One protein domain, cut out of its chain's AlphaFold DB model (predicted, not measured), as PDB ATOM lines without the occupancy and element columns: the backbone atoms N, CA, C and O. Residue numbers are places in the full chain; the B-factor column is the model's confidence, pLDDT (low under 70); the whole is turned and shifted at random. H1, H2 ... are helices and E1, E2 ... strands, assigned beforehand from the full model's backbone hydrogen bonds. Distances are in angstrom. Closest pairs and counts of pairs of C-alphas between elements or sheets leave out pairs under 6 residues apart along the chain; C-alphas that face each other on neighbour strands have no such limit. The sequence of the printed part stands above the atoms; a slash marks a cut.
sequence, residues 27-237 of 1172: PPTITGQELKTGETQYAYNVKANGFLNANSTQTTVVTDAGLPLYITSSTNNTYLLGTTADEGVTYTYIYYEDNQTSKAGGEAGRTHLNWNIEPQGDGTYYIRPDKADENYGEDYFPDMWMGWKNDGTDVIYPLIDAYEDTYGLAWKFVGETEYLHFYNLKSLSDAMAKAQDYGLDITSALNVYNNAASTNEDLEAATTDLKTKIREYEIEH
ATOM      1  N   PRO A  27     -10.329 -33.170  28.458       83.88
ATOM      2  CA  PRO A  27     -10.071 -32.567  29.766       83.88
ATOM      3  C   PRO A  27     -10.753 -31.200  29.892       83.88
ATOM      4  O   PRO A  27     -10.820 -30.475  28.892       83.88
ATOM      5  N   PRO A  28     -11.243 -30.827  31.084       87.31
ATOM      6  CA  PRO A  28     -11.926 -29.557  31.247       87.31
ATOM      7  C   PRO A  28     -10.944 -28.413  30.995       87.31
ATOM      8  O   PRO A  28      -9.769 -28.475  31.360       87.31
ATOM      9  N   THR A  29     -11.422 -27.359  30.342       84.50
ATOM     10  CA  THR A  29     -10.630 -26.159  30.055       84.50
ATOM     11  C   THR A  29     -11.237 -24.966  30.758       84.50
ATOM     12  O   THR A  29     -12.450 -24.799  30.720       84.50
ATOM     13  N   ILE A  30     -10.398 -24.103  31.327       87.44
ATOM     14  CA  ILE A  30     -10.872 -22.922  32.042       87.44
ATOM     15  C   ILE A  30     -10.954 -21.684  31.140       87.44
ATOM     16  O   ILE A  30      -9.963 -21.261  30.509       87.44
ATOM     17  N   THR A  31     -12.134 -21.066  31.116       85.69
ATOM     18  CA  THR A  31     -12.358 -19.795  30.426       85.69
ATOM     19  C   THR A  31     -12.196 -18.645  31.413       85.69
ATOM     20  O   THR A  31     -12.914 -18.538  32.398       85.69
ATOM     21  N   GLY A  32     -11.221 -17.770  31.159       85.62
ATOM     22  CA  GLY A  32     -11.054 -16.554  31.952       85.62
ATOM     23  C   GLY A  32     -12.060 -15.480  31.537       85.62
ATOM     24  O   GLY A  32     -12.431 -15.395  30.366       85.62
ATOM     25  N   GLN A  33     -12.453 -14.635  32.482       89.06
ATOM     26  CA  GLN A  33     -13.222 -13.418  32.243       89.06
ATOM     27  C   GLN A  33     -12.339 -12.166  32.354       89.06
ATOM     28  O   GLN A  33     -11.209 -12.209  32.850       89.06
ATOM     29  N   GLU A  34     -12.860 -11.025  31.893       89.81
ATOM     30  CA  GLU A  34     -12.250  -9.738  32.228       89.81
ATOM     31  C   GLU A  34     -12.283  -9.511  33.745       89.81
ATOM     32  O   GLU A  34     -13.270  -9.851  34.400       89.81
ATOM     33  N   LEU A  35     -11.215  -8.929  34.299       90.12
ATOM     34  CA  LEU A  35     -11.140  -8.585  35.714       90.12
ATOM     35  C   LEU A  35     -12.303  -7.659  36.083       90.12
ATOM     36  O   LEU A  35     -12.414  -6.547  35.560       90.12
ATOM     37  N   LYS A  36     -13.124  -8.084  37.043       89.44
ATOM     38  CA  LYS A  36     -14.191  -7.256  37.612       89.44
ATOM     39  C   LYS A  36     -13.869  -6.838  39.038       89.44
ATOM     40  O   LYS A  36     -13.252  -7.580  39.789       89.44
ATOM     41  N   THR A  37     -14.297  -5.647  39.432       90.06
ATOM     42  CA  THR A  37     -14.203  -5.197  40.827       90.06
ATOM     43  C   THR A  37     -15.570  -5.264  41.492       90.06
ATOM     44  O   THR A  37     -16.550  -4.847  40.878       90.06
ATOM     45  N   GLY A  38     -15.626  -5.704  42.747       85.94
ATOM     46  CA  GLY A  38     -16.865  -5.811  43.524       85.94
ATOM     47  C   GLY A  38     -17.630  -7.129  43.345       85.94
ATOM     48  O   GLY A  38     -18.770  -7.219  43.794       85.94
ATOM     49  N   GLU A  39     -17.013  -8.134  42.717       87.69
ATOM     50  CA  GLU A  39     -17.532  -9.499  42.550       87.69
ATOM     51  C   GLU A  39     -16.474 -10.517  43.020       87.69
ATOM     52  O   GLU A  39     -15.268 -10.267  42.887       87.69
ATOM     53  N   THR A  40     -16.924 -11.665  43.538       89.75
ATOM     54  CA  THR A  40     -16.058 -12.806  43.879       89.75
ATOM     55  C   THR A  40     -15.560 -13.488  42.610       89.75
ATOM     56  O   THR A  40     -16.332 -13.795  41.700       89.75
ATOM     57  N   GLN A  41     -14.254 -13.713  42.545       93.38
ATOM     58  CA  GLN A  41     -13.553 -14.352  41.439       93.38
ATOM     59  C   GLN A  41     -12.477 -15.297  41.968       93.38
ATOM     60  O   GLN A  41     -12.069 -15.213  43.118       93.38
ATOM     61  N   TYR A  42     -11.967 -16.153  41.095       95.44
ATOM     62  CA  TYR A  42     -10.895 -17.095  41.385       95.44
ATOM     63  C   TYR A  42      -9.726 -16.826  40.440       95.44
ATOM     64  O   TYR A  42      -9.928 -16.585  39.247       95.44
ATOM     65  N   ALA A  43      -8.498 -16.827  40.961       95.44
ATOM     66  CA  ALA A  43      -7.296 -16.599  40.162       95.44
ATOM     67  C   ALA A  43      -6.683 -17.939  39.744       95.44
ATOM     68  O   ALA A  43      -6.196 -18.685  40.584       95.44
ATOM     69  N   TYR A  44      -6.686 -18.234  38.449       96.00
ATOM     70  CA  TYR A  44      -6.142 -19.462  37.878       96.00
ATOM     71  C   TYR A  44      -4.773 -19.224  37.244       96.00
ATOM     72  O   TYR A  44      -4.633 -18.372  36.362       96.00
ATOM     73  N   ASN A  45      -3.769 -19.993  37.652       95.62
ATOM     74  CA  ASN A  45      -2.429 -19.953  37.088       95.62
ATOM     75  C   ASN A  45      -2.338 -20.839  35.839       95.62
ATOM     76  O   ASN A  45      -2.472 -22.061  35.910       95.62
ATOM     77  N   VAL A  46      -2.043 -20.234  34.686       92.25
ATOM     78  CA  VAL A  46      -2.070 -20.936  33.391       92.25
ATOM     79  C   VAL A  46      -0.992 -22.019  33.278       92.25
ATOM     80  O   VAL A  46      -1.218 -23.040  32.634       92.25
ATOM     81  N   LYS A  47       0.186 -21.808  33.874       91.44
ATOM     82  CA  LYS A  47       1.314 -22.747  33.763       91.44
ATOM     83  C   LYS A  47       1.223 -23.872  34.789       91.44
ATOM     84  O   LYS A  47       1.517 -25.010  34.444       91.44
ATOM     85  N   ALA A  48       0.850 -23.533  36.023       90.56
ATOM     86  CA  ALA A  48       0.703 -24.495  37.111       90.56
ATOM     87  C   ALA A  48      -0.583 -25.331  36.995       90.56
ATOM     88  O   ALA A  48      -0.699 -26.352  37.658       90.56
ATOM     89  N   ASN A  49      -1.523 -24.923  36.132       90.19
ATOM     90  CA  ASN A  49      -2.791 -25.613  35.897       90.19
ATOM     91  C   ASN A  49      -3.656 -25.743  37.168       90.19
ATOM     92  O   ASN A  49      -4.304 -26.762  37.369       90.19
ATOM     93  N   GLY A  50      -3.688 -24.700  38.001       91.94
ATOM     94  CA  GLY A  50      -4.463 -24.679  39.243       91.94
ATOM     95  C   GLY A  50      -4.786 -23.261  39.711       91.94
ATOM     96  O   GLY A  50      -4.333 -22.275  39.124       91.94
ATOM     97  N   PHE A  51      -5.586 -23.150  40.763       95.56
ATOM     98  CA  PHE A  51      -6.051 -21.895  41.342       95.56
ATOM     99  C   PHE A  51      -5.195 -21.446  42.523       95.56
ATOM    100  O   PHE A  51      -4.646 -22.261  43.257       95.56
ATOM    101  N   LEU A  52      -5.107 -20.130  42.723       95.81
ATOM    102  CA  LEU A  52      -4.545 -19.539  43.932       95.81
ATOM    103  C   LEU A  52      -5.359 -20.003  45.144       95.81
ATOM    104  O   LEU A  52      -6.577 -19.821  45.179       95.81
ATOM    105  N   ASN A  53      -4.673 -20.551  46.137       94.69
ATOM    106  CA  ASN A  53      -5.237 -20.989  47.404       94.69
ATOM    107  C   ASN A  53      -4.284 -20.668  48.569       94.69
ATOM    108  O   ASN A  53      -3.265 -20.005  48.367       94.69
ATOM    109  N   ALA A  54      -4.597 -21.106  49.785       90.44
ATOM    110  CA  ALA A  54      -3.734 -21.002  50.954       90.44
ATOM    111  C   ALA A  54      -3.643 -22.349  51.686       90.44
ATOM    112  O   ALA A  54      -4.629 -23.071  51.801       90.44
ATOM    113  N   ASN A  55      -2.449 -22.702  52.167       88.50
ATOM    114  CA  ASN A  55      -2.250 -23.909  52.976       88.50
ATOM    115  C   ASN A  55      -2.602 -23.670  54.460       88.50
ATOM    116  O   ASN A  55      -2.947 -22.557  54.849       88.50
ATOM    117  N   SER A  56      -2.454 -24.685  55.320       80.12
ATOM    118  CA  SER A  56      -2.766 -24.588  56.763       80.12
ATOM    119  C   SER A  56      -1.983 -23.503  57.520       80.12
ATOM    120  O   SER A  56      -2.431 -23.021  58.555       80.12
ATOM    121  N   THR A  57      -0.833 -23.063  56.995       84.31
ATOM    122  CA  THR A  57      -0.047 -21.935  57.542       84.31
ATOM    123  C   THR A  57      -0.427 -20.578  56.937       84.31
ATOM    124  O   THR A  57       0.269 -19.583  57.152       84.31
ATOM    125  N   GLN A  58      -1.508 -20.541  56.154       89.62
ATOM    126  CA  GLN A  58      -1.995 -19.414  55.356       89.62
ATOM    127  C   GLN A  58      -1.070 -18.969  54.219       89.62
ATOM    128  O   GLN A  58      -1.335 -17.953  53.582       89.62
ATOM    129  N   THR A  59       0.006 -19.702  53.928       94.25
ATOM    130  CA  THR A  59       0.906 -19.379  52.810       94.25
ATOM    131  C   THR A  59       0.188 -19.620  51.492       94.25
ATOM    132  O   THR A  59      -0.437 -20.668  51.319       94.25
ATOM    133  N   THR A  60       0.273 -18.665  50.563       95.44
ATOM    134  CA  THR A  60      -0.392 -18.783  49.262       95.44
ATOM    135  C   THR A  60       0.241 -19.887  48.423       95.44
ATOM    136  O   THR A  60       1.460 -19.918  48.243       95.44
ATOM    137  N   VAL A  61      -0.598 -20.756  47.875       95.56
ATOM    138  CA  VAL A  61      -0.224 -21.929  47.082       95.56
ATOM    139  C   VAL A  61      -1.085 -22.033  45.824       95.56
ATOM    140  O   VAL A  61      -2.018 -21.251  45.640       95.56
ATOM    141  N   VAL A  62      -0.767 -22.976  44.944       94.31
ATOM    142  CA  VAL A  62      -1.608 -23.373  43.815       94.31
ATOM    143  C   VAL A  62      -2.212 -24.752  44.067       94.31
ATOM    144  O   VAL A  62      -1.492 -25.681  44.408       94.31
ATOM    145  N   THR A  63      -3.530 -24.892  43.921       92.31
ATOM    146  CA  THR A  63      -4.246 -26.170  44.101       92.31
ATOM    147  C   THR A  63      -5.386 -26.318  43.091       92.31
ATOM    148  O   THR A  63      -5.733 -25.358  42.408       92.31
ATOM    149  N   ASP A  64      -6.004 -27.497  42.997       86.88
ATOM    150  CA  ASP A  64      -7.203 -27.691  42.162       86.88
ATOM    151  C   ASP A  64      -8.416 -26.904  42.692       86.88
ATOM    152  O   ASP A  64      -9.197 -26.364  41.909       86.88
ATOM    153  N   ALA A  65      -8.540 -26.775  44.018       89.56
ATOM    154  CA  ALA A  65      -9.491 -25.871  44.660       89.56
ATOM    155  C   ALA A  65      -8.960 -24.428  44.656       89.56
ATOM    156  O   ALA A  65      -7.761 -24.196  44.811       89.56
ATOM    157  N   GLY A  66      -9.841 -23.447  44.496       91.75
ATOM    158  CA  GLY A  66      -9.493 -22.033  44.513       91.75
ATOM    159  C   GLY A  66      -9.982 -21.331  45.770       91.75
ATOM    160  O   GLY A  66     -11.075 -21.597  46.261       91.75
ATOM    161  N   LEU A  67      -9.191 -20.379  46.254       91.62
ATOM    162  CA  LEU A  67      -9.627 -19.439  47.277       91.62
ATOM    163  C   LEU A  67     -10.523 -18.366  46.632       91.62
ATOM    164  O   LEU A  67     -10.110 -17.767  45.631       91.62
ATOM    165  N   PRO A  68     -11.716 -18.076  47.184       92.06
ATOM    166  CA  PRO A  68     -12.560 -16.997  46.684       92.06
ATOM    167  C   PRO A  68     -11.885 -15.642  46.927       92.06
ATOM    168  O   PRO A  68     -11.505 -15.306  48.054       92.06
ATOM    169  N   LEU A  69     -11.751 -14.856  45.855       92.44
ATOM    170  CA  LEU A  69     -11.152 -13.524  45.859       92.44
ATOM    171  C   LEU A  69     -12.198 -12.462  45.516       92.44
ATOM    172  O   LEU A  69     -12.616 -12.317  44.366       92.44
ATOM    173  N   TYR A  70     -12.577 -11.653  46.493       91.38
ATOM    174  CA  TYR A  70     -13.380 -10.462  46.266       91.38
ATOM    175  C   TYR A  70     -12.474  -9.268  45.976       91.38
ATOM    176  O   TYR A  70     -11.863  -8.665  46.867       91.38
ATOM    177  N   ILE A  71     -12.351  -8.946  44.690       91.69
ATOM    178  CA  ILE A  71     -11.379  -7.961  44.216       91.69
ATOM    179  C   ILE A  71     -11.990  -6.562  44.277       91.69
ATOM    180  O   ILE A  71     -13.022  -6.294  43.663       91.69
ATOM    181  N   THR A  72     -11.342  -5.637  44.983       91.19
ATOM    182  CA  THR A  72     -11.795  -4.238  45.096       91.19
ATOM    183  C   THR A  72     -10.726  -3.274  44.609       91.19
ATOM    184  O   THR A  72      -9.534  -3.493  44.814       91.19
ATOM    185  N   SER A  73     -11.142  -2.205  43.928       89.44
ATOM    186  CA  SER A  73     -10.223  -1.141  43.531       89.44
ATOM    187  C   SER A  73      -9.790  -0.324  44.750       89.44
ATOM    188  O   SER A  73     -10.586  -0.015  45.637       89.44
ATOM    189  N   SER A  74      -8.513   0.036  44.770       85.00
ATOM    190  CA  SER A  74      -7.861   0.821  45.816       85.00
ATOM    191  C   SER A  74      -7.236   2.091  45.216       85.00
ATOM    192  O   SER A  74      -7.465   2.452  44.054       85.00
ATOM    193  N   THR A  75      -6.474   2.838  46.012       77.62
ATOM    194  CA  THR A  75      -5.791   4.061  45.568       77.62
ATOM    195  C   THR A  75      -4.706   3.767  44.525       77.62
ATOM    196  O   THR A  75      -4.180   2.664  44.457       77.62
ATOM    197  N   ASN A  76      -4.339   4.755  43.704       79.19
ATOM    198  CA  ASN A  76      -3.221   4.657  42.748       79.19
ATOM    199  C   ASN A  76      -3.298   3.486  41.743       79.19
ATOM    200  O   ASN A  76      -2.268   2.969  41.328       79.19
ATOM    201  N   ASN A  77      -4.503   3.103  41.304       85.06
ATOM    202  CA  ASN A  77      -4.699   2.028  40.318       85.06
ATOM    203  C   ASN A  77      -4.194   0.649  40.805       85.06
ATOM    204  O   ASN A  77      -3.661  -0.146  40.027       85.06
ATOM    205  N   THR A  78      -4.346   0.395  42.106       92.69
ATOM    206  CA  THR A  78      -4.072  -0.889  42.769       92.69
ATOM    207  C   THR A  78      -5.376  -1.573  43.182       92.69
ATOM    208  O   THR A  78      -6.454  -0.971  43.133       92.69
ATOM    209  N   TYR A  79      -5.280  -2.831  43.598       94.69
ATOM    210  CA  TYR A  79      -6.389  -3.693  43.979       94.69
ATOM    211  C   TYR A  79      -6.117  -4.362  45.325       94.69
ATOM    212  O   TYR A  79      -4.975  -4.701  45.640       94.69
ATOM    213  N   LEU A  80      -7.181  -4.589  46.092       93.25
ATOM    214  CA  LEU A  80      -7.169  -5.472  47.254       93.25
ATOM    215  C   LEU A  80      -7.779  -6.815  46.853       93.25
ATOM    216  O   LEU A  80      -8.854  -6.853  46.249       93.25
ATOM    217  N   LEU A  81      -7.102  -7.900  47.216       93.69
ATOM    218  CA  LEU A  81      -7.565  -9.272  47.017       93.69
ATOM    219  C   LEU A  81      -8.186  -9.758  48.332       93.69
ATOM    220  O   LEU A  81      -7.477 -10.262  49.202       93.69
ATOM    221  N   GLY A  82      -9.483  -9.500  48.521       90.75
ATOM    222  CA  GLY A  82     -10.206  -9.891  49.734       90.75
ATOM    223  C   GLY A  82     -10.588 -11.370  49.729       90.75
ATOM    224  O   GLY A  82     -10.890 -11.913  48.676       90.75
ATOM    225  N   THR A  83     -10.602 -12.009  50.892       88.75
ATOM    226  CA  THR A  83     -11.045 -13.393  51.101       88.75
ATOM    227  C   THR A  83     -11.763 -13.515  52.448       88.75
ATOM    228  O   THR A  83     -11.689 -12.608  53.282       88.75
ATOM    229  N   THR A  84     -12.491 -14.602  52.676       77.94
ATOM    230  CA  THR A  84     -13.372 -14.768  53.841       77.94
ATOM    231  C   THR A  84     -13.057 -16.077  54.550       77.94
ATOM    232  O   THR A  84     -12.983 -17.105  53.887       77.94
ATOM    233  N   ALA A  85     -12.890 -16.036  55.876       61.81
ATOM    234  CA  ALA A  85     -12.660 -17.235  56.692       61.81
ATOM    235  C   ALA A  85     -13.971 -17.900  57.166       61.81
ATOM    236  O   ALA A  85     -14.031 -19.119  57.232       61.81
ATOM    237  N   ASP A  86     -15.024 -17.107  57.415       58.38
ATOM    238  CA  ASP A  86     -16.275 -17.556  58.052       58.38
ATOM    239  C   ASP A  86     -17.500 -17.210  57.180       58.38
ATOM    240  O   ASP A  86     -18.219 -16.256  57.477       58.38
ATOM    241  N   GLU A  87     -17.694 -17.883  56.041       56.97
ATOM    242  CA  GLU A  87     -18.889 -17.734  55.172       56.97
ATOM    243  C   GLU A  87     -19.304 -16.274  54.849       56.97
ATOM    244  O   GLU A  87     -20.478 -15.933  54.712       56.97
ATOM    245  N   GLY A  88     -18.329 -15.367  54.729       57.75
ATOM    246  CA  GLY A  88     -18.573 -13.955  54.411       57.75
ATOM    247  C   GLY A  88     -18.745 -12.999  55.597       57.75
ATOM    248  O   GLY A  88     -18.971 -11.810  55.366       57.75
ATOM    249  N   VAL A  89     -18.598 -13.460  56.846       56.81
ATOM    250  CA  VAL A  89     -18.745 -12.620  58.054       56.81
ATOM    251  C   VAL A  89     -17.500 -11.764  58.324       56.81
ATOM    252  O   VAL A  89     -17.619 -10.564  58.588       56.81
ATOM    253  N   THR A  90     -16.301 -12.344  58.200       69.38
ATOM    254  CA  THR A  90     -15.022 -11.646  58.423       69.38
ATOM    255  C   THR A  90     -14.237 -11.524  57.116       69.38
ATOM    256  O   THR A  90     -13.830 -12.526  56.528       69.38
ATOM    257  N   TYR A  91     -13.995 -10.289  56.666       77.44
ATOM    258  CA  TYR A  91     -13.167 -10.000  55.490       77.44
ATOM    259  C   TYR A  91     -11.685  -9.900  55.864       77.44
ATOM    260  O   TYR A  91     -11.291  -9.029  56.641       77.44
ATOM    261  N   THR A  92     -10.863 -10.755  55.259       89.50
ATOM    262  CA  THR A  92      -9.395 -10.699  55.311       89.50
ATOM    263  C   THR A  92      -8.820 -10.495  53.905       89.50
ATOM    264  O   THR A  92      -9.568 -10.425  52.932       89.50
ATOM    265  N   TYR A  93      -7.502 -10.343  53.769       92.50
ATOM    266  CA  TYR A  93      -6.853  -9.988  52.504       92.50
ATOM    267  C   TYR A  93      -5.592 -10.812  52.242       92.50
ATOM    268  O   TYR A  93      -4.889 -11.202  53.176       92.50
ATOM    269  N   ILE A  94      -5.266 -11.015  50.963       95.00
ATOM    270  CA  ILE A  94      -3.944 -11.506  50.560       95.00
ATOM    271  C   ILE A  94      -2.909 -10.390  50.737       95.00
ATOM    272  O   ILE A  94      -3.092  -9.273  50.241       95.00
ATOM    273  N   TYR A  95      -1.805 -10.705  51.411       94.69
ATOM    274  CA  TYR A  95      -0.718  -9.771  51.704       94.69
ATOM    275  C   TYR A  95       0.651 -10.388  51.415       94.69
ATOM    276  O   TYR A  95       0.801 -11.610  51.428       94.69
ATOM    277  N   TYR A  96       1.654  -9.547  51.166       94.62
ATOM    278  CA  TYR A  96       3.050  -9.971  51.007       94.62
ATOM    279  C   TYR A  96       3.865  -9.614  52.256       94.62
ATOM    280  O   TYR A  96       3.876  -8.470  52.718       94.62
ATOM    281  N   GLU A  97       4.526 -10.613  52.840       92.06
ATOM    282  CA  GLU A  97       5.435 -10.415  53.978       92.06
ATOM    283  C   GLU A  97       6.804  -9.948  53.495       92.06
ATOM    284  O   GLU A  97       7.376  -8.987  54.020       92.06
ATOM    285  N   ASP A  98       7.293 -10.620  52.458       92.25
ATOM    286  CA  ASP A  98       8.569 -10.365  51.815       92.25
ATOM    287  C   ASP A  98       8.509 -10.707  50.319       92.25
ATOM    288  O   ASP A  98       7.441 -10.945  49.756       92.25
ATOM    289  N   ASN A  99       9.660 -10.701  49.642       88.56
ATOM    290  CA  ASN A  99       9.739 -10.996  48.213       88.56
ATOM    291  C   ASN A  99       9.582 -12.491  47.867       88.56
ATOM    292  O   ASN A  99       9.573 -12.839  46.688       88.56
ATOM    293  N   GLN A 100       9.464 -13.373  48.860       92.19
ATOM    294  CA  GLN A 100       9.291 -14.815  48.684       92.19
ATOM    295  C   GLN A 100       7.976 -15.349  49.257       92.19
ATOM    296  O   GLN A 100       7.537 -16.409  48.824       92.19
ATOM    297  N   THR A 101       7.319 -14.618  50.155       93.56
ATOM    298  CA  THR A 101       6.164 -15.119  50.903       93.56
ATOM    299  C   THR A 101       4.974 -14.176  50.798       93.56
ATOM    300  O   THR A 101       5.027 -13.022  51.234       93.56
ATOM    301  N   SER A 102       3.864 -14.700  50.280       94.50
ATOM    302  CA  SER A 102       2.531 -14.111  50.425       94.50
ATOM    303  C   SER A 102       1.611 -15.032  51.216       94.50
ATOM    304  O   SER A 102       1.784 -16.253  51.228       94.50
ATOM    305  N   LYS A 103       0.647 -14.435  51.918       94.00
ATOM    306  CA  LYS A 103      -0.267 -15.133  52.824       94.00
ATOM    307  C   LYS A 103      -1.698 -14.625  52.700       94.00
ATOM    308  O   LYS A 103      -1.921 -13.465  52.355       94.00
ATOM    309  N   ALA A 104      -2.649 -15.489  53.033       91.44
ATOM    310  CA  ALA A 104      -4.038 -15.138  53.307       91.44
ATOM    311  C   ALA A 104      -4.229 -14.710  54.779       91.44
ATOM    312  O   ALA A 104      -3.330 -14.866  55.609       91.44
ATOM    313  N   GLY A 105      -5.387 -14.128  55.112       87.75
ATOM    314  CA  GLY A 105      -5.712 -13.740  56.493       87.75
ATOM    315  C   GLY A 105      -5.197 -12.361  56.933       87.75
ATOM    316  O   GLY A 105      -5.092 -12.088  58.125       87.75
ATOM    317  N   GLY A 106      -4.834 -11.469  56.007       88.38
ATOM    318  CA  GLY A 106      -4.436 -10.099  56.344       88.38
ATOM    319  C   GLY A 106      -5.616  -9.263  56.849       88.38
ATOM    320  O   GLY A 106      -6.639  -9.182  56.177       88.38
ATOM    321  N   GLU A 107      -5.482  -8.611  58.003       88.31
ATOM    322  CA  GLU A 107      -6.512  -7.712  58.543       88.31
ATOM    323  C   GLU A 107      -6.591  -6.377  57.778       88.31
ATOM    324  O   GLU A 107      -5.602  -5.891  57.216       88.31
ATOM    325  N   ALA A 108      -7.765  -5.739  57.796       83.12
ATOM    326  CA  ALA A 108      -7.971  -4.428  57.186       83.12
ATOM    327  C   ALA A 108      -7.018  -3.367  57.778       83.12
ATOM    328  O   ALA A 108      -6.996  -3.129  58.983       83.12
ATOM    329  N   GLY A 109      -6.252  -2.689  56.918       79.12
ATOM    330  CA  GLY A 109      -5.294  -1.652  57.328       79.12
ATOM    331  C   GLY A 109      -3.867  -2.148  57.591       79.12
ATOM    332  O   GLY A 109      -3.004  -1.328  57.916       79.12
ATOM    333  N   ARG A 110      -3.587  -3.448  57.411       86.25
ATOM    334  CA  ARG A 110      -2.213  -3.977  57.360       86.25
ATOM    335  C   ARG A 110      -1.420  -3.302  56.225       86.25
ATOM    336  O   ARG A 110      -1.978  -2.944  55.189       86.25
ATOM    337  N   THR A 111      -0.114  -3.113  56.405       85.00
ATOM    338  CA  THR A 111       0.782  -2.704  55.306       85.00
ATOM    339  C   THR A 111       0.923  -3.847  54.291       85.00
ATOM    340  O   THR A 111       0.723  -5.002  54.656       85.00
ATOM    341  N   HIS A 112       1.285  -3.545  53.037       93.31
ATOM    342  CA  HIS A 112       1.537  -4.548  51.983       93.31
ATOM    343  C   HIS A 112       0.295  -5.337  51.503       93.31
ATOM    344  O   HIS A 112       0.355  -6.539  51.248       93.31
ATOM    345  N   LEU A 113      -0.854  -4.656  51.389       92.88
ATOM    346  CA  LEU A 113      -2.117  -5.239  50.900       92.88
ATOM    347  C   LEU A 113      -2.458  -4.892  49.449       92.88
ATOM    348  O   LEU A 113      -3.318  -5.533  48.852       92.88
ATOM    349  N   ASN A 114      -1.843  -3.847  48.896       93.94
ATOM    350  CA  ASN A 114      -2.171  -3.353  47.564       93.94
ATOM    351  C   ASN A 114      -1.382  -4.117  46.495       93.94
ATOM    352  O   ASN A 114      -0.159  -4.257  46.599       93.94
ATOM    353  N   TRP A 115      -2.093  -4.547  45.454       95.62
ATOM    354  CA  TRP A 115      -1.560  -5.281  44.309       95.62
ATOM    355  C   TRP A 115      -1.834  -4.519  43.009       95.62
ATOM    356  O   TRP A 115      -2.941  -4.024  42.799       95.62
ATOM    357  N   ASN A 116      -0.868  -4.438  42.097       94.94
ATOM    358  CA  ASN A 116      -1.149  -4.059  40.710       94.94
ATOM    359  C   ASN A 116      -1.510  -5.306  39.899       94.94
ATOM    360  O   ASN A 116      -0.840  -6.332  40.001       94.94
ATOM    361  N   ILE A 117      -2.560  -5.195  39.082       95.44
ATOM    362  CA  ILE A 117      -3.037  -6.254  38.189       95.44
ATOM    363  C   ILE A 117      -3.067  -5.688  36.768       95.44
ATOM    364  O   ILE A 117      -3.782  -4.720  36.503       95.44
ATOM    365  N   GLU A 118      -2.277  -6.264  35.863       92.94
ATOM    366  CA  GLU A 118      -2.038  -5.728  34.522       92.94
ATOM    367  C   GLU A 118      -2.468  -6.707  33.417       92.94
ATOM    368  O   GLU A 118      -1.942  -7.824  33.357       92.94
ATOM    369  N   PRO A 119      -3.393  -6.313  32.517       93.31
ATOM    370  CA  PRO A 119      -3.828  -7.160  31.409       93.31
ATOM    371  C   PRO A 119      -2.736  -7.295  30.340       93.31
ATOM    372  O   PRO A 119      -2.138  -6.303  29.926       93.31
ATOM    373  N   GLN A 120      -2.539  -8.510  29.826       91.75
ATOM    374  CA  GLN A 120      -1.512  -8.821  28.816       91.75
ATOM    375  C   GLN A 120      -2.030  -8.761  27.365       91.75
ATOM    376  O   GLN A 120      -1.268  -8.885  26.409       91.75
ATOM    377  N   GLY A 121      -3.333  -8.529  27.174       81.62
ATOM    378  CA  GLY A 121      -3.963  -8.393  25.855       81.62
ATOM    379  C   GLY A 121      -4.411  -9.708  25.201       81.62
ATOM    380  O   GLY A 121      -5.082  -9.665  24.172       81.62
ATOM    381  N   ASP A 122      -4.108 -10.856  25.807       86.00
ATOM    382  CA  ASP A 122      -4.541 -12.201  25.392       86.00
ATOM    383  C   ASP A 122      -5.600 -12.818  26.333       86.00
ATOM    384  O   ASP A 122      -5.926 -14.000  26.230       86.00
ATOM    385  N   GLY A 123      -6.147 -12.011  27.248       85.88
ATOM    386  CA  GLY A 123      -7.088 -12.447  28.284       85.88
ATOM    387  C   GLY A 123      -6.425 -12.932  29.579       85.88
ATOM    388  O   GLY A 123      -7.136 -13.345  30.493       85.88
ATOM    389  N   THR A 124      -5.092 -12.868  29.679       94.00
ATOM    390  CA  THR A 124      -4.352 -13.119  30.924       94.00
ATOM    391  C   THR A 124      -3.918 -11.825  31.616       94.00
ATOM    392  O   THR A 124      -3.932 -10.735  31.031       94.00
ATOM    393  N   TYR A 125      -3.544 -11.956  32.886       95.81
ATOM    394  CA  TYR A 125      -3.138 -10.879  33.776       95.81
ATOM    395  C   TYR A 125      -1.828 -11.227  34.464       95.81
ATOM    396  O   TYR A 125      -1.611 -12.375  34.853       95.81
ATOM    397  N   TYR A 126      -0.996 -10.214  34.671       95.19
ATOM    398  CA  TYR A 126       0.113 -10.287  35.610       95.19
ATOM    399  C   TYR A 126      -0.252  -9.540  36.886       95.19
ATOM    400  O   TYR A 126      -0.887  -8.489  36.844       95.19
ATOM    401  N   ILE A 127       0.132 -10.106  38.023       95.69
ATOM    402  CA  ILE A 127      -0.184  -9.587  39.355       95.69
ATOM    403  C   ILE A 127       1.145  -9.284  40.041       95.69
ATOM    404  O   ILE A 127       2.073 -10.069  39.898       95.69
ATOM    405  N   ARG A 128       1.279  -8.172  40.763       94.44
ATOM    406  CA  ARG A 128       2.474  -7.873  41.576       94.44
ATOM    407  C   ARG A 128       2.130  -7.002  42.786       94.44
ATOM    408  O   ARG A 128       1.101  -6.324  42.745       94.44
ATOM    409  N   PRO A 129       2.982  -6.962  43.825       95.19
ATOM    410  CA  PRO A 129       2.946  -5.909  44.835       95.19
ATOM    411  C   PRO A 129       2.860  -4.506  44.222       95.19
ATOM    412  O   PRO A 129       3.389  -4.281  43.124       95.19
ATOM    413  N   ASP A 130       2.205  -3.582  44.934       93.88
ATOM    414  CA  ASP A 130       2.066  -2.171  44.552       93.88
ATOM    415  C   ASP A 130       3.400  -1.603  44.043       93.88
ATOM    416  O   ASP A 130       4.417  -1.622  44.732       93.88
ATOM    417  N   LYS A 131       3.404  -1.089  42.812       92.69
ATOM    418  CA  LYS A 131       4.570  -0.493  42.157       92.69
ATOM    419  C   LYS A 131       5.144   0.674  42.948       92.69
ATOM    420  O   LYS A 131       6.341   0.928  42.834       92.69
ATOM    421  N   ALA A 132       4.310   1.363  43.726       91.12
ATOM    422  CA  ALA A 132       4.711   2.460  44.592       91.12
ATOM    423  C   ALA A 132       5.088   2.016  46.021       91.12
ATOM    424  O   ALA A 132       5.392   2.882  46.842       91.12
ATOM    425  N   ASP A 133       5.066   0.713  46.335       92.00
ATOM    426  CA  ASP A 133       5.467   0.209  47.652       92.00
ATOM    427  C   ASP A 133       6.941   0.535  47.940       92.00
ATOM    428  O   ASP A 133       7.827   0.293  47.115       92.00
ATOM    429  N   GLU A 134       7.213   1.087  49.125       90.19
ATOM    430  CA  GLU A 134       8.543   1.589  49.493       90.19
ATOM    431  C   GLU A 134       9.607   0.484  49.597       90.19
ATOM    432  O   GLU A 134      10.796   0.791  49.497       90.19
ATOM    433  N   ASN A 135       9.204  -0.777  49.795       91.62
ATOM    434  CA  ASN A 135      10.112  -1.910  49.987       91.62
ATOM    435  C   ASN A 135      10.056  -2.917  48.833       91.62
ATOM    436  O   ASN A 135      11.074  -3.530  48.516       91.62
ATOM    437  N   TYR A 136       8.885  -3.093  48.217       94.31
ATOM    438  CA  TYR A 136       8.604  -4.155  47.245       94.31
ATOM    439  C   TYR A 136       8.101  -3.631  45.884       94.31
ATOM    440  O   TYR A 136       7.711  -4.410  45.008       94.31
ATOM    441  N   GLY A 137       8.137  -2.309  45.688       90.50
ATOM    442  CA  GLY A 137       7.721  -1.628  44.466       90.50
ATOM    443  C   GLY A 137       8.697  -1.743  43.291       90.50
ATOM    444  O   GLY A 137       9.717  -2.437  43.329       90.50
ATOM    445  N   GLU A 138       8.359  -1.066  42.195       91.00
ATOM    446  CA  GLU A 138       9.027  -1.196  40.889       91.00
ATOM    447  C   GLU A 138      10.466  -0.656  40.894       91.00
ATOM    448  O   GLU A 138      11.303  -1.142  40.138       91.00
ATOM    449  N   ASP A 139      10.779   0.272  41.805       91.69
ATOM    450  CA  ASP A 139      12.125   0.834  41.975       91.69
ATOM    451  C   ASP A 139      13.162  -0.208  42.445       91.69
ATOM    452  O   ASP A 139      14.347  -0.088  42.123       91.69
ATOM    453  N   TYR A 140      12.728  -1.231  43.194       91.19
ATOM    454  CA  TYR A 140      13.597  -2.292  43.726       91.19
ATOM    455  C   TYR A 140      13.433  -3.618  42.985       91.19
ATOM    456  O   TYR A 140      14.411  -4.344  42.804       91.19
ATOM    457  N   PHE A 141      12.212  -3.911  42.536       91.94
ATOM    458  CA  PHE A 141      11.864  -5.130  41.811       91.94
ATOM    459  C   PHE A 141      11.192  -4.764  40.473       91.94
ATOM    460  O   PHE A 141       9.961  -4.857  40.335       91.94
ATOM    461  N   PRO A 142      11.980  -4.278  39.490       89.50
ATOM    462  CA  PRO A 142      11.487  -3.999  38.148       89.50
ATOM    463  C   PRO A 142      11.189  -5.313  37.423       89.50
ATOM    464  O   PRO A 142      11.921  -6.285  37.580       89.50
ATOM    465  N   ASP A 143      10.119  -5.336  36.629       88.25
ATOM    466  CA  ASP A 143       9.729  -6.492  35.807       88.25
ATOM    467  C   ASP A 143       9.528  -7.818  36.578       88.25
ATOM    468  O   ASP A 143       9.614  -8.893  35.992       88.25
ATOM    469  N   MET A 144       9.228  -7.767  37.883       93.12
ATOM    470  CA  MET A 144       8.928  -8.950  38.702       93.12
ATOM    471  C   MET A 144       7.438  -9.057  39.033       93.12
ATOM    472  O   MET A 144       6.771  -8.049  39.285       93.12
ATOM    473  N   TRP A 145       6.935 -10.294  39.062       94.69
ATOM    474  CA  TRP A 145       5.505 -10.599  39.160       94.69
ATOM    475  C   TRP A 145       5.225 -11.768  40.103       94.69
ATOM    476  O   TRP A 145       6.105 -12.573  40.396       94.69
ATOM    477  N   MET A 146       3.985 -11.873  40.561       96.25
ATOM    478  CA  MET A 146       3.480 -12.977  41.359       96.25
ATOM    479  C   MET A 146       3.293 -14.214  40.484       96.25
ATOM    480  O   MET A 146       2.646 -14.150  39.434       96.25
ATOM    481  N   GLY A 147       3.808 -15.359  40.925       94.12
ATOM    482  CA  GLY A 147       3.710 -16.581  40.140       94.12
ATOM    483  C   GLY A 147       4.295 -17.824  40.795       94.12
ATOM    484  O   GLY A 147       4.813 -17.796  41.911       94.12
ATOM    485  N   TRP A 148       4.205 -18.926  40.056       94.56
ATOM    486  CA  TRP A 148       4.684 -20.250  40.456       94.56
ATOM    487  C   TRP A 148       6.042 -20.577  39.814       94.56
ATOM    488  O   TRP A 148       6.233 -20.325  38.621       94.56
ATOM    489  N   LYS A 149       6.982 -21.150  40.582       90.06
ATOM    490  CA  LYS A 149       8.375 -21.397  40.150       90.06
ATOM    491  C   LYS A 149       8.677 -22.805  39.621       90.06
ATOM    492  O   LYS A 149       9.769 -23.005  39.097       90.06
ATOM    493  N   ASN A 150       7.761 -23.766  39.746       84.25
ATOM    494  CA  ASN A 150       8.019 -25.179  39.424       84.25
ATOM    495  C   ASN A 150       9.290 -25.743  40.096       84.25
ATOM    496  O   ASN A 150      10.115 -26.408  39.469       84.25
ATOM    497  N   ASP A 151       9.472 -25.440  41.379       86.19
ATOM    498  CA  ASP A 151      10.622 -25.849  42.196       86.19
ATOM    499  C   ASP A 151      10.355 -27.128  43.012       86.19
ATOM    500  O   ASP A 151      11.114 -27.462  43.921       86.19
ATOM    501  N   GLY A 152       9.291 -27.860  42.668       84.75
ATOM    502  CA  GLY A 152       8.803 -29.015  43.425       84.75
ATOM    503  C   GLY A 152       7.882 -28.644  44.588       84.75
ATOM    504  O   GLY A 152       7.529 -29.526  45.367       84.75
ATOM    505  N   THR A 153       7.499 -27.369  44.709       89.00
ATOM    506  CA  THR A 153       6.507 -26.892  45.675       89.00
ATOM    507  C   THR A 153       5.301 -26.273  44.973       89.00
ATOM    508  O   THR A 153       5.395 -25.797  43.837       89.00
ATOM    509  N   ASP A 154       4.181 -26.214  45.688       92.06
ATOM    510  CA  ASP A 154       2.966 -25.532  45.233       92.06
ATOM    511  C   ASP A 154       2.944 -24.049  45.627       92.06
ATOM    512  O   ASP A 154       1.935 -23.375  45.466       92.06
ATOM    513  N   VAL A 155       4.042 -23.509  46.164       94.44
ATOM    514  CA  VAL A 155       4.084 -22.147  46.709       94.44
ATOM    515  C   VAL A 155       3.945 -21.099  45.603       94.44
ATOM    516  O   VAL A 155       4.597 -21.163  44.554       94.44
ATOM    517  N   ILE A 156       3.114 -20.090  45.869       95.19
ATOM    518  CA  ILE A 156       3.016 -18.873  45.066       95.19
ATOM    519  C   ILE A 156       3.892 -17.796  45.686       95.19
ATOM    520  O   ILE A 156       3.745 -17.432  46.852       95.19
ATOM    521  N   TYR A 157       4.793 -17.275  44.865       95.25
ATOM    522  CA  TYR A 157       5.751 -16.255  45.252       95.25
ATOM    523  C   TYR A 157       5.252 -14.881  44.788       95.25
ATOM    524  O   TYR A 157       4.852 -14.767  43.627       95.25
ATOM    525  N   PRO A 158       5.318 -13.827  45.622       95.44
ATOM    526  CA  PRO A 158       4.801 -12.500  45.277       95.44
ATOM    527  C   PRO A 158       5.664 -11.749  44.253       95.44
ATOM    528  O   PRO A 158       5.140 -10.919  43.512       95.44
ATOM    529  N   LEU A 159       6.973 -12.027  44.197       93.69
ATOM    530  CA  LEU A 159       7.922 -11.396  43.274       93.69
ATOM    531  C   LEU A 159       8.898 -12.435  42.709       93.69
ATOM    532  O   LEU A 159       9.829 -12.871  43.389       93.69
ATOM    533  N   ILE A 160       8.720 -12.809  41.442       91.88
ATOM    534  CA  ILE A 160       9.641 -13.673  40.689       91.88
ATOM    535  C   ILE A 160       9.995 -13.038  39.342       91.88
ATOM    536  O   ILE A 160       9.237 -12.228  38.810       91.88
ATOM    537  N   ASP A 161      11.182 -13.366  38.835       80.56
ATOM    538  CA  ASP A 161      11.762 -12.743  37.643       80.56
ATOM    539  C   ASP A 161      11.034 -13.173  36.352       80.56
ATOM    540  O   ASP A 161      10.793 -14.361  36.139       80.56
ATOM    541  N   ALA A 162      10.698 -12.213  35.483       74.12
ATOM    542  CA  ALA A 162       9.970 -12.435  34.233       74.12
ATOM    543  C   ALA A 162      10.782 -13.108  33.114       74.12
ATOM    544  O   ALA A 162      10.211 -13.444  32.075       74.12
ATOM    545  N   TYR A 163      12.094 -13.305  33.284       68.06
ATOM    546  CA  TYR A 163      12.967 -13.833  32.222       68.06
ATOM    547  C   TYR A 163      12.985 -15.367  32.080       68.06
ATOM    548  O   TYR A 163      13.622 -15.874  31.154       68.06
ATOM    549  N   GLU A 164      12.304 -16.116  32.951       73.06
ATOM    550  CA  GLU A 164      12.274 -17.584  32.916       73.06
ATOM    551  C   GLU A 164      10.950 -18.119  32.339       73.06
ATOM    552  O   GLU A 164       9.916 -18.133  33.006       73.06
ATOM    553  N   ASP A 165      10.992 -18.674  31.120       70.12
ATOM    554  CA  ASP A 165       9.831 -19.275  30.418       70.12
ATOM    555  C   ASP A 165       9.190 -20.472  31.170       70.12
ATOM    556  O   ASP A 165       8.136 -21.013  30.789       70.12
ATOM    557  N   THR A 166       9.857 -20.948  32.224       78.50
ATOM    558  CA  THR A 166       9.398 -22.047  33.079       78.50
ATOM    559  C   THR A 166       8.426 -21.594  34.168       78.50
ATOM    560  O   THR A 166       7.671 -22.435  34.659       78.50
ATOM    561  N   TYR A 167       8.372 -20.297  34.488       90.00
ATOM    562  CA  TYR A 167       7.540 -19.760  35.564       90.00
ATOM    563  C   TYR A 167       6.093 -19.488  35.137       90.00
ATOM    564  O   TYR A 167       5.794 -19.083  34.012       90.00
ATOM    565  N   GLY A 168       5.169 -19.711  36.068       91.75
ATOM    566  CA  GLY A 168       3.744 -19.450  35.901       91.75
ATOM    567  C   GLY A 168       3.370 -18.036  36.302       91.75
ATOM    568  O   GLY A 168       2.886 -17.838  37.412       91.75
ATOM    569  N   LEU A 169       3.594 -17.068  35.412       93.38
ATOM    570  CA  LEU A 169       3.290 -15.646  35.649       93.38
ATOM    571  C   LEU A 169       1.910 -15.213  35.155       93.38
ATOM    572  O   LEU A 169       1.366 -14.217  35.621       93.38
ATOM    573  N   ALA A 170       1.356 -15.940  34.185       93.69
ATOM    574  CA  ALA A 170       0.076 -15.616  33.576       93.69
ATOM    575  C   ALA A 170      -1.085 -16.153  34.421       93.69
ATOM    576  O   ALA A 170      -1.207 -17.364  34.631       93.69
ATOM    577  N   TRP A 171      -1.962 -15.243  34.836       95.94
ATOM    578  CA  TRP A 171      -3.171 -15.539  35.596       95.94
ATOM    579  C   TRP A 171      -4.428 -15.262  34.771       95.94
ATOM    580  O   TRP A 171      -4.477 -14.317  33.986       95.94
ATOM    581  N   LYS A 172      -5.473 -16.060  34.968       95.75
ATOM    582  CA  LYS A 172      -6.838 -15.782  34.502       95.75
ATOM    583  C   LYS A 172      -7.724 -15.531  35.716       95.75
ATOM    584  O   LYS A 172      -7.601 -16.246  36.704       95.75
ATOM    585  N   PHE A 173      -8.640 -14.573  35.628       95.06
ATOM    586  CA  PHE A 173      -9.714 -14.447  36.613       95.06
ATOM    587  C   PHE A 173     -10.939 -15.209  36.130       95.06
ATOM    588  O   PHE A 173     -11.279 -15.141  34.952       95.06
ATOM    589  N   VAL A 174     -11.581 -15.941  37.028       94.62
ATOM    590  CA  VAL A 174     -12.714 -16.823  36.735       94.62
ATOM    591  C   VAL A 174     -13.868 -16.438  37.656       94.62
ATOM    592  O   VAL A 174     -13.658 -16.253  38.851       94.62
ATOM    593  N   GLY A 175     -15.074 -16.275  37.112       92.12
ATOM    594  CA  GLY A 175     -16.272 -16.055  37.926       92.12
ATOM    595  C   GLY A 175     -16.681 -17.322  38.684       92.12
ATOM    596  O   GLY A 175     -16.355 -18.429  38.269       92.12
ATOM    597  N   GLU A 176     -17.421 -17.168  39.777       89.44
ATOM    598  CA  GLU A 176     -17.796 -18.275  40.668       89.44
ATOM    599  C   GLU A 176     -18.509 -19.441  39.968       89.44
ATOM    600  O   GLU A 176     -18.114 -20.590  40.140       89.44
ATOM    601  N   THR A 177     -19.490 -19.159  39.107       88.31
ATOM    602  CA  THR A 177     -20.213 -20.203  38.361       88.31
ATOM    603  C   THR A 177     -19.290 -21.028  37.456       88.31
ATOM    604  O   THR A 177     -19.402 -22.250  37.427       88.31
ATOM    605  N   GLU A 178     -18.366 -20.377  36.743       89.56
ATOM    606  CA  GLU A 178     -17.410 -21.045  35.843       89.56
ATOM    607  C   GLU A 178     -16.359 -21.835  36.635       89.56
ATOM    608  O   GLU A 178     -15.976 -22.930  36.230       89.56
ATOM    609  N   TYR A 179     -15.919 -21.309  37.785       92.00
ATOM    610  CA  TYR A 179     -15.017 -22.015  38.695       92.00
ATOM    611  C   TYR A 179     -15.646 -23.314  39.204       92.00
ATOM    612  O   TYR A 179     -15.042 -24.372  39.040       92.00
ATOM    613  N   LEU A 180     -16.864 -23.247  39.756       90.44
ATOM    614  CA  LEU A 180     -17.566 -24.424  40.277       90.44
ATOM    615  C   LEU A 180     -17.790 -25.465  39.174       90.44
ATOM    616  O   LEU A 180     -17.541 -26.650  39.376       90.44
ATOM    617  N   HIS A 181     -18.168 -25.018  37.975       89.69
ATOM    618  CA  HIS A 181     -18.361 -25.916  36.841       89.69
ATOM    619  C   HIS A 181     -17.065 -26.614  36.409       89.69
ATOM    620  O   HIS A 181     -17.041 -27.832  36.229       89.69
ATOM    621  N   PHE A 182     -15.958 -25.871  36.298       91.06
ATOM    622  CA  PHE A 182     -14.648 -26.454  36.004       91.06
ATOM    623  C   PHE A 182     -14.192 -27.426  37.096       91.06
ATOM    624  O   PHE A 182     -13.703 -28.508  36.774       91.06
ATOM    625  N   TYR A 183     -14.346 -27.054  38.369       91.00
ATOM    626  CA  TYR A 183     -13.945 -27.871  39.514       91.00
ATOM    627  C   TYR A 183     -14.689 -29.214  39.539       91.00
ATOM    628  O   TYR A 183     -14.067 -30.269  39.693       91.00
ATOM    629  N   ASN A 184     -15.999 -29.192  39.286       92.75
ATOM    630  CA  ASN A 184     -16.821 -30.398  39.256       92.75
ATOM    631  C   ASN A 184     -16.534 -31.268  38.028       92.75
ATOM    632  O   ASN A 184     -16.405 -32.485  38.159       92.75
ATOM    633  N   LEU A 185     -16.315 -30.670  36.851       92.44
ATOM    634  CA  LEU A 185     -15.834 -31.416  35.684       92.44
ATOM    635  C   LEU A 185     -14.464 -32.052  35.947       92.44
ATOM    636  O   LEU A 185     -14.251 -33.216  35.611       92.44
ATOM    637  N   LYS A 186     -13.523 -31.322  36.555       91.25
ATOM    638  CA  LYS A 186     -12.188 -31.849  36.871       91.25
ATOM    639  C   LYS A 186     -12.278 -33.020  37.843       91.25
ATOM    640  O   LYS A 186     -11.687 -34.062  37.571       91.25
ATOM    641  N   SER A 187     -13.081 -32.881  38.894       92.12
ATOM    642  CA  SER A 187     -13.317 -33.935  39.884       92.12
ATOM    643  C   SER A 187     -13.923 -35.195  39.259       92.12
ATOM    644  O   SER A 187     -13.423 -36.296  39.500       92.12
ATOM    645  N   LEU A 188     -14.936 -35.043  38.396       94.88
ATOM    646  CA  LEU A 188     -15.543 -36.163  37.672       94.88
ATOM    647  C   LEU A 188     -14.555 -36.805  36.690       94.88
ATOM    648  O   LEU A 188     -14.459 -38.025  36.608       94.88
ATOM    649  N   SER A 189     -13.783 -35.988  35.968       93.56
ATOM    650  CA  SER A 189     -12.732 -36.447  35.054       93.56
ATOM    651  C   SER A 189     -11.678 -37.288  35.776       93.56
ATOM    652  O   SER A 189     -11.266 -38.324  35.257       93.56
ATOM    653  N   ASP A 190     -11.236 -36.869  36.960       92.31
ATOM    654  CA  ASP A 190     -10.231 -37.602  37.733       92.31
ATOM    655  C   ASP A 190     -10.796 -38.915  38.294       92.31
ATOM    656  O   ASP A 190     -10.125 -39.949  38.240       92.31
ATOM    657  N   ALA A 191     -12.055 -38.910  38.748       94.06
ATOM    658  CA  ALA A 191     -12.755 -40.127  39.153       94.06
ATOM    659  C   ALA A 191     -12.917 -41.106  37.975       94.06
ATOM    660  O   ALA A 191     -12.596 -42.283  38.113       94.06
ATOM    661  N   MET A 192     -13.317 -40.627  36.792       94.88
ATOM    662  CA  MET A 192     -13.404 -41.444  35.574       94.88
ATOM    663  C   MET A 192     -12.051 -42.016  35.149       94.88
ATOM    664  O   MET A 192     -11.990 -43.168  34.727       94.88
ATOM    665  N   ALA A 193     -10.961 -41.253  35.280       92.69
ATOM    666  CA  ALA A 193      -9.618 -41.757  34.997       92.69
ATOM    667  C   ALA A 193      -9.255 -42.925  35.925       92.69
ATOM    668  O   ALA A 193      -8.854 -43.983  35.444       92.69
ATOM    669  N   LYS A 194      -9.477 -42.764  37.236       92.31
ATOM    670  CA  LYS A 194      -9.217 -43.814  38.231       92.31
ATOM    671  C   LYS A 194     -10.112 -45.044  38.022       92.31
ATOM    672  O   LYS A 194      -9.621 -46.167  38.038       92.31
ATOM    673  N   ALA A 195     -11.404 -44.840  37.764       92.75
ATOM    674  CA  ALA A 195     -12.344 -45.915  37.452       92.75
ATOM    675  C   ALA A 195     -11.927 -46.696  36.195       92.75
ATOM    676  O   ALA A 195     -11.931 -47.926  36.199       92.75
ATOM    677  N   GLN A 196     -11.493 -45.998  35.142       91.38
ATOM    678  CA  GLN A 196     -11.023 -46.631  33.913       91.38
ATOM    679  C   GLN A 196      -9.714 -47.411  34.115       91.38
ATOM    680  O   GLN A 196      -9.558 -48.476  33.515       91.38
ATOM    681  N   ASP A 197      -8.807 -46.941  34.981       90.44
ATOM    682  CA  ASP A 197      -7.600 -47.686  35.371       90.44
ATOM    683  C   ASP A 197      -7.940 -49.011  36.083       90.44
ATOM    684  O   ASP A 197      -7.199 -49.988  35.952       90.44
ATOM    685  N   TYR A 198      -9.079 -49.069  36.782       88.94
ATOM    686  CA  TYR A 198      -9.630 -50.285  37.399       88.94
ATOM    687  C   TYR A 198     -10.525 -51.108  36.457       88.94
ATOM    688  O   TYR A 198     -10.922 -52.221  36.794       88.94
ATOM    689  N   GLY A 199     -10.818 -50.603  35.254       88.62
ATOM    690  CA  GLY A 199     -11.730 -51.246  34.306       88.62
ATOM    691  C   GLY A 199     -13.210 -51.167  34.703       88.62
ATOM    692  O   GLY A 199     -14.005 -51.956  34.197       88.62
ATOM    693  N   LEU A 200     -13.573 -50.238  35.592       90.94
ATOM    694  CA  LEU A 200     -14.956 -49.967  35.989       90.94
ATOM    695  C   LEU A 200     -15.719 -49.240  34.870       90.94
ATOM    696  O   LEU A 200     -15.131 -48.491  34.082       90.94
ATOM    697  N   ASP A 201     -17.038 -49.445  34.804       89.06
ATOM    698  CA  ASP A 201     -17.888 -48.750  33.836       89.06
ATOM    699  C   ASP A 201     -17.999 -47.258  34.178       89.06
ATOM    700  O   ASP A 201     -18.416 -46.877  35.270       89.06
ATOM    701  N   ILE A 202     -17.652 -46.414  33.208       93.81
ATOM    702  CA  ILE A 202     -17.754 -44.957  33.316       93.81
ATOM    703  C   ILE A 202     -18.870 -44.378  32.440       93.81
ATOM    704  O   ILE A 202     -18.964 -43.162  32.320       93.81
ATOM    705  N   THR A 203     -19.706 -45.203  31.799       91.88
ATOM    706  CA  THR A 203     -20.677 -44.754  30.784       91.88
ATOM    707  C   THR A 203     -21.632 -43.683  31.316       91.88
ATOM    708  O   THR A 203     -21.808 -42.647  30.670       91.88
ATOM    709  N   SER A 204     -22.209 -43.876  32.505       91.62
ATOM    710  CA  SER A 204     -23.114 -42.896  33.127       91.62
ATOM    711  C   SER A 204     -22.402 -41.584  33.466       91.62
ATOM    712  O   SER A 204     -22.861 -40.515  33.061       91.62
ATOM    713  N   ALA A 205     -21.234 -41.660  34.113       93.50
ATOM    714  CA  ALA A 205     -20.396 -40.500  34.423       93.50
ATOM    715  C   ALA A 205     -19.979 -39.734  33.156       93.50
ATOM    716  O   ALA A 205     -20.052 -38.508  33.101       93.50
ATOM    717  N   LEU A 206     -19.621 -40.459  32.095       94.31
ATOM    718  CA  LEU A 206     -19.223 -39.903  30.807       94.31
ATOM    719  C   LEU A 206     -20.386 -39.198  30.094       94.31
ATOM    720  O   LEU A 206     -20.167 -38.194  29.411       94.31
ATOM    721  N   ASN A 207     -21.619 -39.692  30.244       94.06
ATOM    722  CA  ASN A 207     -22.813 -39.040  29.703       94.06
ATOM    723  C   ASN A 207     -23.095 -37.707  30.406       94.06
ATOM    724  O   ASN A 207     -23.368 -36.721  29.721       94.06
ATOM    725  N   VAL A 208     -22.976 -37.663  31.738       95.62
ATOM    726  CA  VAL A 208     -23.101 -36.420  32.519       95.62
ATOM    727  C   VAL A 208     -21.984 -35.445  32.136       95.62
ATOM    728  O   VAL A 208     -22.254 -34.300  31.791       95.62
ATOM    729  N   TYR A 209     -20.736 -35.915  32.079       94.88
ATOM    730  CA  TYR A 209     -19.578 -35.090  31.724       94.88
ATOM    731  C   TYR A 209     -19.694 -34.435  30.334       94.88
ATOM    732  O   TYR A 209     -19.325 -33.278  30.148       94.88
ATOM    733  N   ASN A 210     -20.195 -35.168  29.332       93.12
ATOM    734  CA  ASN A 210     -20.307 -34.664  27.959       93.12
ATOM    735  C   ASN A 210     -21.580 -33.841  27.700       93.12
ATOM    736  O   ASN A 210     -21.718 -33.250  26.621       93.12
ATOM    737  N   ASN A 211     -22.524 -33.808  28.640       92.56
ATOM    738  CA  ASN A 211     -23.763 -33.066  28.489       92.56
ATOM    739  C   ASN A 211     -23.568 -31.601  28.902       92.56
ATOM    740  O   ASN A 211     -23.509 -31.270  30.080       92.56
ATOM    741  N   ALA A 212     -23.562 -30.689  27.928       86.25
ATOM    742  CA  ALA A 212     -23.431 -29.250  28.182       86.25
ATOM    743  C   ALA A 212     -24.585 -28.637  29.009       86.25
ATOM    744  O   ALA A 212     -24.498 -27.472  29.390       86.25
ATOM    745  N   ALA A 213     -25.678 -29.376  29.237       88.19
ATOM    746  CA  ALA A 213     -26.778 -28.969  30.109       88.19
ATOM    747  C   ALA A 213     -26.650 -29.492  31.552       88.19
ATOM    748  O   ALA A 213     -27.494 -29.137  32.372       88.19
ATOM    749  N   SER A 214     -25.646 -30.323  31.860       91.69
ATOM    750  CA  SER A 214     -25.430 -30.836  33.213       91.69
ATOM    751  C   SER A 214     -25.082 -29.713  34.179       91.69
ATOM    752  O   SER A 214     -24.232 -28.858  33.912       91.69
ATOM    753  N   THR A 215     -25.775 -29.720  35.309       92.88
ATOM    754  CA  THR A 215     -25.571 -28.782  36.406       92.88
ATOM    755  C   THR A 215     -24.364 -29.189  37.253       92.88
ATOM    756  O   THR A 215     -23.819 -30.286  37.120       92.88
ATOM    757  N   ASN A 216     -23.925 -28.299  38.142       90.81
ATOM    758  CA  ASN A 216     -22.870 -28.615  39.107       90.81
ATOM    759  C   ASN A 216     -23.298 -29.738  40.062       90.81
ATOM    760  O   ASN A 216     -22.482 -30.602  40.363       90.81
ATOM    761  N   GLU A 217     -24.579 -29.770  40.435       92.00
ATOM    762  CA  GLU A 217     -25.187 -30.827  41.246       92.00
ATOM    763  C   GLU A 217     -25.148 -32.181  40.515       92.00
ATOM    764  O   GLU A 217     -24.737 -33.178  41.103       92.00
ATOM    765  N   ASP A 218     -25.463 -32.218  39.211       94.00
ATOM    766  CA  ASP A 218     -25.373 -33.452  38.410       94.00
ATOM    767  C   ASP A 218     -23.935 -33.998  38.363       94.00
ATOM    768  O   ASP A 218     -23.708 -35.206  38.459       94.00
ATOM    769  N   LEU A 219     -22.950 -33.108  38.203       94.50
ATOM    770  CA  LEU A 219     -21.532 -33.473  38.147       94.50
ATOM    771  C   LEU A 219     -21.016 -33.978  39.502       94.50
ATOM    772  O   LEU A 219     -20.257 -34.949  39.545       94.50
ATOM    773  N   GLU A 220     -21.421 -33.343  40.603       93.81
ATOM    774  CA  GLU A 220     -21.084 -33.766  41.968       93.81
ATOM    775  C   GLU A 220     -21.721 -35.114  42.314       93.81
ATOM    776  O   GLU A 220     -21.030 -36.004  42.821       93.81
ATOM    777  N   ALA A 221     -22.998 -35.310  41.968       92.88
ATOM    778  CA  ALA A 221     -23.700 -36.575  42.163       92.88
ATOM    779  C   ALA A 221     -23.032 -37.714  41.374       92.88
ATOM    780  O   ALA A 221     -22.709 -38.754  41.947       92.88
ATOM    781  N   ALA A 222     -22.721 -37.493  40.091       94.88
ATOM    782  CA  ALA A 222     -22.010 -38.472  39.266       94.88
ATOM    783  C   ALA A 222     -20.592 -38.769  39.786       94.88
ATOM    784  O   ALA A 222     -20.118 -39.903  39.704       94.88
ATOM    785  N   THR A 223     -19.907 -37.762  40.336       95.38
ATOM    786  CA  THR A 223     -18.584 -37.944  40.954       95.38
ATOM    787  C   THR A 223     -18.685 -38.789  42.218       95.38
ATOM    788  O   THR A 223     -17.831 -39.645  42.444       95.38
ATOM    789  N   THR A 224     -19.711 -38.549  43.033       94.88
ATOM    790  CA  THR A 224     -19.954 -39.271  44.287       94.88
ATOM    791  C   THR A 224     -20.276 -40.735  44.012       94.88
ATOM    792  O   THR A 224     -19.565 -41.595  44.520       94.88
ATOM    793  N   ASP A 225     -21.237 -41.019  43.123       93.56
ATOM    794  CA  ASP A 225     -21.581 -42.385  42.690       93.56
ATOM    795  C   ASP A 225     -20.345 -43.153  42.192       93.56
ATOM    796  O   ASP A 225     -20.069 -44.279  42.611       93.56
ATOM    797  N   LEU A 226     -19.531 -42.520  41.343       95.25
ATOM    798  CA  LEU A 226     -18.341 -43.170  40.807       95.25
ATOM    799  C   LEU A 226     -17.257 -43.392  41.873       95.25
ATOM    800  O   LEU A 226     -16.587 -44.423  41.857       95.25
ATOM    801  N   LYS A 227     -17.075 -42.452  42.810       94.19
ATOM    802  CA  LYS A 227     -16.146 -42.620  43.939       94.19
ATOM    803  C   LYS A 227     -16.587 -43.743  44.879       94.19
ATOM    804  O   LYS A 227     -15.712 -44.464  45.354       94.19
ATOM    805  N   THR A 228     -17.889 -43.927  45.093       93.12
ATOM    806  CA  THR A 228     -18.433 -45.072  45.840       93.12
ATOM    807  C   THR A 228     -18.049 -46.386  45.164       93.12
ATOM    808  O   THR A 228     -17.386 -47.210  45.787       93.12
ATOM    809  N   LYS A 229     -18.297 -46.525  43.855       93.44
ATOM    810  CA  LYS A 229     -17.907 -47.721  43.076       93.44
ATOM    811  C   LYS A 229     -16.402 -47.986  43.082       93.44
ATOM    812  O   LYS A 229     -15.955 -49.127  43.153       93.44
ATOM    813  N   ILE A 230     -15.593 -46.927  43.006       93.44
ATOM    814  CA  ILE A 230     -14.132 -47.025  43.131       93.44
ATOM    815  C   ILE A 230     -13.751 -47.559  44.513       93.44
ATOM    816  O   ILE A 230     -12.889 -48.428  44.601       93.44
ATOM    817  N   ARG A 231     -14.375 -47.049  45.577       93.94
ATOM    818  CA  ARG A 231     -14.104 -47.475  46.951       93.94
ATOM    819  C   ARG A 231     -14.506 -48.931  47.182       93.94
ATOM    820  O   ARG A 231     -13.711 -49.683  47.734       93.94
ATOM    821  N   GLU A 232     -15.683 -49.339  46.719       93.25
ATOM    822  CA  GLU A 232     -16.144 -50.735  46.754       93.25
ATOM    823  C   GLU A 232     -15.159 -51.663  46.036       93.25
ATOM    824  O   GLU A 232     -14.761 -52.695  46.575       93.25
ATOM    825  N   TYR A 233     -14.687 -51.258  44.852       93.62
ATOM    826  CA  TYR A 233     -13.663 -51.997  44.122       93.62
ATOM    827  C   TYR A 233     -12.347 -52.091  44.905       93.62
ATOM    828  O   TYR A 233     -11.741 -53.161  44.951       93.62
ATOM    829  N   GLU A 234     -11.895 -50.995  45.522       93.88
ATOM    830  CA  GLU A 234     -10.675 -50.972  46.337       93.88
ATOM    831  C   GLU A 234     -10.782 -51.890  47.556       93.88
ATOM    832  O   GLU A 234      -9.818 -52.592  47.852       93.88
ATOM    833  N   ILE A 235     -11.941 -51.933  48.218       94.31
ATOM    834  CA  ILE A 235     -12.218 -52.854  49.329       94.31
ATOM    835  C   ILE A 235     -12.193 -54.304  48.828       94.31
ATOM    836  O   ILE A 235     -11.466 -55.129  49.376       94.31
ATOM    837  N   GLU A 236     -12.912 -54.625  47.752       92.38
ATOM    838  CA  GLU A 236     -12.970 -55.998  47.225       92.38
ATOM    839  C   GLU A 236     -11.599 -56.511  46.745       92.38
ATOM    840  O   GLU A 236     -11.328 -57.710  46.799       92.38
ATOM    841  N   HIS A 237     -10.706 -55.608  46.323       91.06
ATOM    842  CA  HIS A 237      -9.360 -55.930  45.832       91.06
ATOM    843  C   HIS A 237      -8.238 -55.529  46.806       91.06
ATOM    844  O   HIS A 237      -7.067 -55.454  46.406       91.06
TER     845      HIS A 237
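Overview. This is residues 27 to 237 of the 1172 residues of an uncharacterized protein of Paraprevotella clara CAG:116 (UniProt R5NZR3). What does the model look like? It has two lobes: a head of strands, in which a strongly twisted, branched sheet has the hairpins E8-E9 and E10-E11 packed over it, and an arm of three helices, H1, H2 and H3, side by side. H1 joins the two, grazing the head at its start and then running outward with H2 and H3 packed on it. What is it built of? The printed part has 211 residues, with twelve named strands, E1 to E12, then H1, H2 and H3; the class is mixed, helices and strands, and the sheets are antiparallel. How large is it? It is compact, with a radius of gyration of the C-alphas of 19.1 A, and spans 60 by 37 by 34 A.

Along the chain. Where are the strands? After residues 27 to 39, E1 covers residues 40 to 45, 16.8 A long from C-alpha 40 at (-16.058, -12.806, 43.879). E2 is 50 to 54, E3 60 to 63, E4 69 to 73, E5 79 to 84, E6 91 to 96, E7 102 to 106, E8 115 to 119, E9 125 to 129, E10 144 to 148, E11 156 to 161 and E12 171 to 175. Where are the helices? H1 is residues 176 to 197, 31.6 A; H2 is 203 to 210; H3 is 216 to 236, 30.2 A, ending with C-alpha 236 at (-12.970, -55.998, 47.225).

Arrangement. How is the branched sheet paired? E2 and E4 lie on one side of E1 and E12 on the other side; N 52 and O 43, N 41 and O 69, and N 42 and O 174 are each 2.8 A apart. E1 E2 E3 form a meander, each strand the antiparallel neighbour of the one before, with N 51 and O 63 at 2.8 A, and with E4 a Greek key, its first strand the antiparallel neighbour of the fourth. E4 E5 E6 E7 are a second meander, with N 70 and O 82, N 83 and O 92, and N 93 and O 106 each at 2.8 A. What faces it? The hairpins E8 and E9, with N 116 and O 128 at 2.8 A, and E10 and E11, with N 160 and O 145 at 2.8 A, make with it a stack of sheets, three sheets face to face in turn. How do the helices stand? H1 only grazes the branched sheet, with residues 176 to 182, and touches H3 at a shallow tilt of 25 degrees, the same way, closest at the C-alphas of Leu 188 and Thr 223, 4.8 A. H2 forms helical hairpins with H1, closest at the C-alphas of Leu 185 and Tyr 209, 6.6 A, and with H3, closest at those of Ala 205 and Ala 222, 5.5 A. In H1, H2 and H3 every O i to N i+4 pair is within hydrogen-bond range.

Size, cuts and confidence. How far does it reach? The two C-alphas farthest apart, those of Asp 139 and Glu 236, are 62.3 A apart. Is it continuous? The printed part has no cut, and the link E9 to E10, 14 residues, is long. Where is confidence low? Residues 85 to 90 and residue 163 have pLDDT under 70; the mean of the printed part is 90.0.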